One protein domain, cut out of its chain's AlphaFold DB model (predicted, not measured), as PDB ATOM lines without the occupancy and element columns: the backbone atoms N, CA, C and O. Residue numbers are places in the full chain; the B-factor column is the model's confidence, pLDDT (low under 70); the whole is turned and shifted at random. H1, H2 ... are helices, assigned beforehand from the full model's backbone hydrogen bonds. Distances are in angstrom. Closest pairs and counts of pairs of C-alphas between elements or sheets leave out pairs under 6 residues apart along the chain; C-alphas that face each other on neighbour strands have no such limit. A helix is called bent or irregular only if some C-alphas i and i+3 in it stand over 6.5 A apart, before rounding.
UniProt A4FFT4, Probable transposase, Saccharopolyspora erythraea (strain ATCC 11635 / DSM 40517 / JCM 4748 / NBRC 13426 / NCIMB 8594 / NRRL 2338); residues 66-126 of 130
ATOM      1  N   PHE A  66      34.692 -57.979  40.745       88.81
ATOM      2  CA  PHE A  66      35.949 -57.437  41.252       88.81
ATOM      3  C   PHE A  66      36.017 -57.639  42.761       88.81
ATOM      4  O   PHE A  66      35.136 -57.191  43.491       88.81
ATOM      5  N   GLU A  67      37.076 -58.292  43.223       90.81
ATOM      6  CA  GLU A  67      37.407 -58.372  44.642       90.81
ATOM      7  C   GLU A  67      38.627 -57.496  44.910       90.81
ATOM      8  O   GLU A  67      39.619 -57.544  44.181       90.81
ATOM      9  N   ALA A  68      38.535 -56.654  45.936       90.81
ATOM     10  CA  ALA A  68      39.573 -55.694  46.275       90.81
ATOM     11  C   ALA A  68      40.216 -56.019  47.621       90.81
ATOM     12  O   ALA A  68      39.544 -56.376  48.591       90.81
ATOM     13  N   SER A  69      41.531 -55.811  47.688       93.00
ATOM     14  CA  SER A  69      42.250 -55.718  48.956       93.00
ATOM     15  C   SER A  69      41.772 -54.500  49.759       93.00
ATOM     16  O   SER A  69      41.091 -53.614  49.239       93.00
ATOM     17  N   VAL A  70      42.154 -54.422  51.038       90.69
ATOM     18  CA  VAL A  70      41.751 -53.318  51.928       90.69
ATOM     19  C   VAL A  70      42.119 -51.946  51.354       90.69
ATOM     20  O   VAL A  70      41.298 -51.035  51.399       90.69
ATOM     21  N   GLU A  71      43.303 -51.818  50.756       90.62
ATOM     22  CA  GLU A  71      43.783 -50.578  50.134       90.62
ATOM     23  C   GLU A  71      43.024 -50.226  48.846       90.62
ATOM     24  O   GLU A  71      42.825 -49.052  48.540       90.62
ATOM     25  N   ALA A  72      42.556 -51.234  48.106       92.00
ATOM     26  CA  ALA A  72      41.833 -51.058  46.849       92.00
ATOM     27  C   ALA A  72      40.311 -50.894  47.032       92.00
ATOM     28  O   ALA A  72      39.593 -50.723  46.046       92.00
ATOM     29  N   LYS A  73      39.794 -50.902  48.269       93.31
ATOM     30  CA  LYS A  73      38.360 -50.694  48.549       93.31
ATOM     31  C   LYS A  73      37.778 -49.428  47.899       93.31
ATOM     32  O   LYS A  73      36.703 -49.539  47.310       93.31
ATOM     33  N   PRO A  74      38.449 -48.255  47.926       92.75
ATOM     34  CA  PRO A  74      37.921 -47.060  47.264       92.75
ATOM     35  C   PRO A  74      37.818 -47.223  45.743       92.75
ATOM     36  O   PRO A  74      36.907 -46.680  45.124       92.75
ATOM     37  N   LEU A  75      38.722 -48.000  45.137       94.38
ATOM     38  CA  LEU A  75      38.680 -48.297  43.708       94.38
ATOM     39  C   LEU A  75      37.509 -49.226  43.368       94.38
ATOM     40  O   LEU A  75      36.786 -48.951  42.416       94.38
ATOM     41  N   ALA A  76      37.283 -50.284  44.150       93.62
ATOM     42  CA  ALA A  76      36.126 -51.160  43.949       93.62
ATOM     43  C   ALA A  76      34.801 -50.394  44.081       93.62
ATOM     44  O   ALA A  76      33.947 -50.501  43.206       93.62
ATOM     45  N   ALA A  77      34.676 -49.536  45.098       92.94
ATOM     46  CA  ALA A  77      33.503 -48.680  45.259       92.94
ATOM     47  C   ALA A  77      33.297 -47.736  44.057       92.94
ATOM     48  O   ALA A  77      32.171 -47.522  43.612       92.94
ATOM     49  N   ALA A  78      34.377 -47.200  43.480       94.12
ATOM     50  CA  ALA A  78      34.291 -46.393  42.265       94.12
ATOM     51  C   ALA A  78      33.850 -47.209  41.035       94.12
ATOM     52  O   ALA A  78      33.118 -46.690  40.191       94.12
ATOM     53  N   VAL A  79      34.249 -48.483  40.935       93.75
ATOM     54  CA  VAL A  79      33.766 -49.398  39.888       93.75
ATOM     55  C   VAL A  79      32.270 -49.667  40.046       93.75
ATOM     56  O   VAL A  79      31.562 -49.677  39.042       93.75
ATOM     57  N   ASP A  80      31.758 -49.810  41.268       92.75
ATOM     58  CA  ASP A  80      30.318 -49.976  41.502       92.75
ATOM     59  C   ASP A  80      29.515 -48.742  41.080       92.75
ATOM     60  O   ASP A  80      28.544 -48.867  40.332       92.75
ATOM     61  N   VAL A  81      29.986 -47.539  41.426       92.69
ATOM     62  CA  VAL A  81      29.401 -46.289  40.910       92.69
ATOM     63  C   VAL A  81      29.416 -46.284  39.378       92.69
ATOM     64  O   VAL A  81      28.422 -45.940  38.739       92.69
ATOM     65  N   LEU A  82      30.526 -46.694  38.759       92.06
ATOM     66  CA  LEU A  82      30.648 -46.750  37.304       92.06
ATOM     67  C   LEU A  82      29.678 -47.763  36.668       92.06
ATOM     68  O   LEU A  82      29.121 -47.485  35.604       92.06
ATOM     69  N   ARG A  83      29.431 -48.908  37.314       92.56
ATOM     70  CA  ARG A  83      28.436 -49.905  36.880       92.56
ATOM     71  C   ARG A  83      27.034 -49.313  36.871       92.56
ATOM     72  O   ARG A  83      26.337 -49.426  35.863       92.56
ATOM     73  N   GLU A  84      26.650 -48.617  37.936       91.38
ATOM     74  CA  GLU A  84      25.364 -47.919  38.009       91.38
ATOM     75  C   GLU A  84      25.242 -46.827  36.937       91.38
ATOM     76  O   GLU A  84      24.195 -46.695  36.295       91.38
ATOM     77  N   LEU A  85      26.318 -46.067  36.687       91.38
ATOM     78  CA  LEU A  85      26.355 -45.061  35.624       91.38
ATOM     79  C   LEU A  85      26.079 -45.672  34.252       91.38
ATOM     80  O   LEU A  85      25.271 -45.126  33.499       91.38
ATOM     81  N   TYR A  86      26.722 -46.788  33.922       91.19
ATOM     82  CA  TYR A  86      26.496 -47.433  32.636       91.19
ATOM     83  C   TYR A  86      25.110 -48.069  32.534       91.19
ATOM     84  O   TYR A  86      24.480 -47.929  31.488       91.19
ATOM     85  N   ALA A  87      24.597 -48.672  33.610       90.06
ATOM     86  CA  ALA A  87      23.252 -49.248  33.635       90.06
ATOM     87  C   ALA A  87      22.157 -48.199  33.366       90.06
ATOM     88  O   ALA A  87      21.204 -48.471  32.640       90.06
ATOM     89  N   ARG A  88      22.312 -46.977  33.895       89.56
ATOM     90  CA  ARG A  88      21.356 -45.870  33.693       89.56
ATOM     91  C   ARG A  88      21.636 -45.002  32.457       89.56
ATOM     92  O   ARG A  88      20.945 -44.009  32.248       89.56
ATOM     93  N   GLY A  89      22.691 -45.292  31.690       85.88
ATOM     94  CA  GLY A  89      23.148 -44.433  30.586       85.88
ATOM     95  C   GLY A  89      23.645 -43.046  31.032       85.88
ATOM     96  O   GLY A  89      23.675 -42.097  30.246       85.88
ATOM     97  N   GLY A  90      24.026 -42.910  32.304       84.31
ATOM     98  CA  GLY A  90      24.451 -41.659  32.918       84.31
ATOM     99  C   GLY A  90      25.828 -41.216  32.425       84.31
ATOM    100  O   GLY A  90      26.784 -41.988  32.412       84.31
ATOM    101  N   ARG A  91      25.941 -39.941  32.039       82.75
ATOM    102  CA  ARG A  91      27.203 -39.341  31.561       82.75
ATOM    103  C   ARG A  91      27.954 -38.547  32.629       82.75
ATOM    104  O   ARG A  91      29.133 -38.273  32.453       82.75
ATOM    105  N   LYS A  92      27.272 -38.162  33.710       86.75
ATOM    106  CA  LYS A  92      27.836 -37.360  34.800       86.75
ATOM    107  C   LYS A  92      28.132 -38.229  36.014       86.75
ATOM    108  O   LYS A  92      27.321 -39.082  36.380       86.75
ATOM    109  N   VAL A  93      29.288 -37.986  36.626       87.56
ATOM    110  CA  VAL A  93      29.722 -38.672  37.847       87.56
ATOM    111  C   VAL A  93      28.988 -38.054  39.043       87.56
ATOM    112  O   VAL A  93      28.865 -36.827  39.095       87.56
ATOM    113  N   PRO A  94      28.449 -38.849  39.983       87.50
ATOM    114  CA  PRO A  94      27.767 -38.306  41.150       87.50
ATOM    115  C   PRO A  94      28.723 -37.539  42.068       87.50
ATOM    116  O   PRO A  94      29.897 -37.884  42.217       87.50
ATOM    117  N   GLU A  95      28.189 -36.507  42.713       81.50
ATOM    118  CA  GLU A  95      28.850 -35.832  43.825       81.50
ATOM    119  C   GLU A  95      29.046 -36.823  44.987       81.50
ATOM    120  O   GLU A  95      28.095 -37.473  45.420       81.50
ATOM    121  N   GLY A  96      30.291 -36.993  45.442       83.56
ATOM    122  CA  GLY A  96      30.659 -37.999  46.448       83.56
ATOM    123  C   GLY A  96      31.222 -39.312  45.892       83.56
ATOM    124  O   GLY A  96      31.424 -40.250  46.660       83.56
ATOM    125  N   ALA A  97      31.502 -39.401  44.586       90.00
ATOM    126  CA  ALA A  97      32.251 -40.534  44.043       90.00
ATOM    127  C   ALA A  97      33.627 -40.676  44.741       90.00
ATOM    128  O   ALA A  97      34.304 -39.659  44.934       90.00
ATOM    129  N   PRO A  98      34.066 -41.903  45.090       92.19
ATOM    130  CA  PRO A  98      35.365 -42.127  45.722       92.19
ATOM    131  C   PRO A  98      36.512 -41.602  44.855       92.19
ATOM    132  O   PRO A  98      36.543 -41.815  43.641       92.19
ATOM    133  N   THR A  99      37.477 -40.924  45.473       93.12
ATOM    134  CA  THR A  99      38.659 -40.360  44.787       93.12
ATOM    135  C   THR A  99      39.970 -40.675  45.502       93.12
ATOM    136  O   THR A  99      41.038 -40.239  45.078       93.12
ATOM    137  N   GLU A 100      39.914 -41.438  46.589       92.12
ATOM    138  CA  GLU A 100      41.033 -41.777  47.465       92.12
ATOM    139  C   GLU A 100      42.077 -42.639  46.749       92.12
ATOM    140  O   GLU A 100      43.264 -42.533  47.038       92.12
ATOM    141  N   PHE A 101      41.648 -43.440  45.770       92.38
ATOM    142  CA  PHE A 101      42.543 -44.249  44.941       92.38
ATOM    143  C   PHE A 101      43.306 -43.423  43.888       92.38
ATOM    144  O   PHE A 101      44.215 -43.942  43.239       92.38
ATOM    145  N   VAL A 102      42.930 -42.157  43.666       90.69
ATOM    146  CA  VAL A 102      43.488 -41.336  42.586       90.69
ATOM    147  C   VAL A 102      44.843 -40.755  43.009       90.69
ATOM    148  O   VAL A 102      44.912 -40.009  43.989       90.69
ATOM    149  N   PRO A 103      45.930 -41.005  42.249       88.50
ATOM    150  CA  PRO A 103      47.238 -40.432  42.546       88.50
ATOM    151  C   PRO A 103      47.216 -38.899  42.587       88.50
ATOM    152  O   PRO A 103      46.596 -38.253  41.740       88.50
ATOM    153  N   THR A 104      47.996 -38.298  43.491       87.38
ATOM    154  CA  THR A 104      48.062 -36.835  43.694       87.38
ATOM    155  C   THR A 104      48.300 -36.054  42.402       87.38
ATOM    156  O   THR A 104      47.704 -34.998  42.193       87.38
ATOM    157  N   ARG A 105      49.113 -36.597  41.484       83.00
ATOM    158  CA  ARG A 105      49.397 -35.987  40.173       83.00
ATOM    159  C   ARG A 105      48.149 -35.732  39.314       83.00
ATOM    160  O   ARG A 105      48.206 -34.882  38.430       83.00
ATOM    161  N   TRP A 106      47.047 -36.445  39.557       85.69
ATOM    162  CA  TRP A 106      45.803 -36.352  38.788       85.69
ATOM    163  C   TRP A 106      44.683 -35.586  39.500       85.69
ATOM    164  O   TRP A 106      43.675 -35.284  38.870       85.69
ATOM    165  N   ARG A 107      44.865 -35.192  40.770       87.19
ATOM    166  CA  ARG A 107      43.864 -34.419  41.534       87.19
ATOM    167  C   ARG A 107      43.419 -33.146  40.809       87.19
ATOM    168  O   ARG A 107      42.229 -32.878  40.733       87.19
ATOM    169  N   GLY A 108      44.351 -32.433  40.171       86.44
ATOM    170  CA  GLY A 108      44.027 -31.215  39.420       86.44
ATOM    171  C   GLY A 108      43.055 -31.428  38.250       86.44
ATOM    172  O   GLY A 108      42.288 -30.522  37.936       86.44
ATOM    173  N   TYR A 109      43.032 -32.619  37.638       84.50
ATOM    174  CA  TYR A 109      42.039 -32.948  36.608       84.50
ATOM    175  C   TYR A 109      40.641 -33.135  37.208       84.50
ATOM    176  O   TYR A 109      39.657 -32.737  36.587       84.50
ATOM    177  N   LEU A 110      40.542 -33.682  38.425       86.25
ATOM    178  CA  LEU A 110      39.268 -33.813  39.137       86.25
ATOM    179  C   LEU A 110      38.701 -32.441  39.505       86.25
ATOM    180  O   LEU A 110      37.525 -32.180  39.260       86.25
ATOM    181  N   ASP A 111      39.548 -31.537  40.002       86.12
ATOM    182  CA  ASP A 111      39.143 -30.167  40.326       86.12
ATOM    183  C   ASP A 111      38.648 -29.422  39.080       86.12
ATOM    184  O   ASP A 111      37.659 -28.689  39.126       86.12
ATOM    185  N   GLN A 112      39.321 -29.616  37.941       85.56
ATOM    186  CA  GLN A 112      38.900 -29.043  36.664       85.56
ATOM    187  C   GLN A 112      37.564 -29.633  36.190       85.56
ATOM    188  O   GLN A 112      36.694 -28.882  35.751       85.56
ATOM    189  N   ALA A 113      37.373 -30.948  36.309       84.19
ATOM    190  CA  ALA A 113      36.129 -31.615  35.934       84.19
ATOM    191  C   ALA A 113      34.943 -31.169  36.805       84.19
ATOM    192  O   ALA A 113      33.852 -30.936  36.279       84.19
ATOM    193  N   ALA A 114      35.162 -30.992  38.111       83.00
ATOM    194  CA  ALA A 114      34.162 -30.453  39.029       83.00
ATOM    195  C   ALA A 114      33.764 -29.020  38.635       83.00
ATOM    196  O   ALA A 114      32.578 -28.720  38.516       83.00
ATOM    197  N   LYS A 115      34.743 -28.156  38.329       83.62
ATOM    198  CA  LYS A 115      34.490 -26.781  37.855       83.62
ATOM    199  C   LYS A 115      33.759 -26.731  36.511       83.62
ATOM    200  O   LYS A 115      32.966 -25.823  36.292       83.62
ATOM    201  N   ALA A 116      34.007 -27.694  35.625       83.50
ATOM    202  CA  ALA A 116      33.353 -27.792  34.318       83.50
ATOM    203  C   ALA A 116      31.903 -28.321  34.384       83.50
ATOM    204  O   ALA A 116      31.238 -28.404  33.354       83.50
ATOM    205  N   GLY A 117      31.396 -28.694  35.568       78.81
ATOM    206  CA  GLY A 117      30.030 -29.205  35.725       78.81
ATOM    207  C   GLY A 117      29.834 -30.633  35.198       78.81
ATOM    208  O   GLY A 117      28.705 -31.032  34.879       78.81
ATOM    209  N   ASN A 118      30.924 -31.409  35.120       73.38
ATOM    210  CA  ASN A 118      30.903 -32.836  34.770       73.38
ATOM    211  C   ASN A 118      30.439 -33.728  35.937       73.38
ATOM    212  O   ASN A 118      30.297 -34.944  35.779       73.38
ATOM    213  N   THR A 119      30.170 -33.127  37.095       70.19
ATOM    214  CA  THR A 119      29.495 -33.757  38.226       70.19
ATOM    215  C   THR A 119      27.985 -33.534  38.133       70.19
ATOM    216  O   THR A 119      27.501 -32.481  37.712       70.19
ATOM    217  N   SER A 120      27.211 -34.555  38.484       66.31
ATOM    218  CA  SER A 120      25.775 -34.422  38.733       66.31
ATOM    219  C   SER A 120      25.538 -34.442  40.234       66.31
ATOM    220  O   SER A 120      26.018 -35.358  40.904       66.31
ATOM    221  N   GLY A 121      24.767 -33.478  40.738       44.75
ATOM    222  CA  GLY A 121      24.211 -33.564  42.086       44.75
ATOM    223  C   GLY A 121      23.412 -34.859  42.225       44.75
ATOM    224  O   GLY A 121      22.742 -35.296  41.284       44.75
ATOM    225  N   CYS A 122      23.539 -35.517  43.371       39.84
ATOM    226  CA  CYS A 122      22.785 -36.726  43.668       39.84
ATOM    227  C   CYS A 122      21.274 -36.441  43.586       39.84
ATOM    228  O   CYS A 122      20.768 -35.545  44.260       39.84
ATOM    229  N   CYS A 123      20.534 -37.225  42.799       35.25
ATOM    230  CA  CYS A 123      19.081 -37.285  42.907       35.25
ATOM    231  C   CYS A 123      18.727 -38.210  44.074       35.25
ATOM    232  O   CYS A 123      18.521 -39.407  43.887       35.25
ATOM    233  N   ARG A 124      18.616 -37.667  45.288       44.28
ATOM    234  CA  ARG A 124      17.790 -38.311  46.311       44.28
ATOM    235  C   ARG A 124      16.337 -37.922  46.042       44.28
ATOM    236  O   ARG A 124      15.922 -36.865  46.495       44.28
ATOM    237  N   ALA A 125      15.629 -38.747  45.263       38.78
ATOM    238  CA  ALA A 125      14.173 -38.978  45.286       38.78
ATOM    239  C   ALA A 125      13.692 -39.575  43.949       38.78
ATOM    240  O   ALA A 125      13.384 -38.848  43.010       38.78
ATOM    241  N   ALA A 126      13.610 -40.903  43.878       36.50
ATOM    242  CA  ALA A 126      12.669 -41.618  43.010       36.50
ATOM    243  C   ALA A 126      12.449 -43.030  43.581       36.50
ATOM    244  O   ALA A 126      12.678 -44.040  42.929       36.50
TER     245      ALA A 126
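This is residues 66 to 126 of the 130 residues of the protein "Probable transposase" of Saccharopolyspora erythraea (strain ATCC 11635 / DSM 40517 / JCM 4748 / NBRC 13426 / NCIMB 8594 / NRRL 2338) (UniProt A4FFT4). Two helices, H1 and H2, stand apart with an open space between them, and the long link from one to the other threads through that space; they run roughly the same way. After H2 the backbone folds back to pair briefly with this link, then trails off as a tail. Look for 61 printed residues with two named helices, H1 then H2, and no named strand: the class is all helix, with 27 residues in named elements, under half. The whole is only just compact, close to loose, with a radius of gyration of the C-alphas of 12.5 A and spans of 33 by 27 by 18 A.

Find C-alpha 73 at (38.360, -50.694, 48.549); from there H1 runs 21.3 A to residue 87. H2, residues 104 to 115, runs 17.9 A to C-alpha 115 at (34.490, -26.781, 37.855).

H1 and H2 are apart. Residues 93 to 94 pair with residues 119 to 120, parallel. In H1 every O i to N i+4 pair is within hydrogen-bond range, in H2 5 of 8; H2 is irregular, with C-alphas 105 and 108 7.2 A apart.

The C-alphas farthest apart, of Arg 105 and Ala 126, are 37.3 A apart. The printed part has no cut; the link H1 to H2, 16 residues, is long. Residues 120 to 126 have pLDDT under 70.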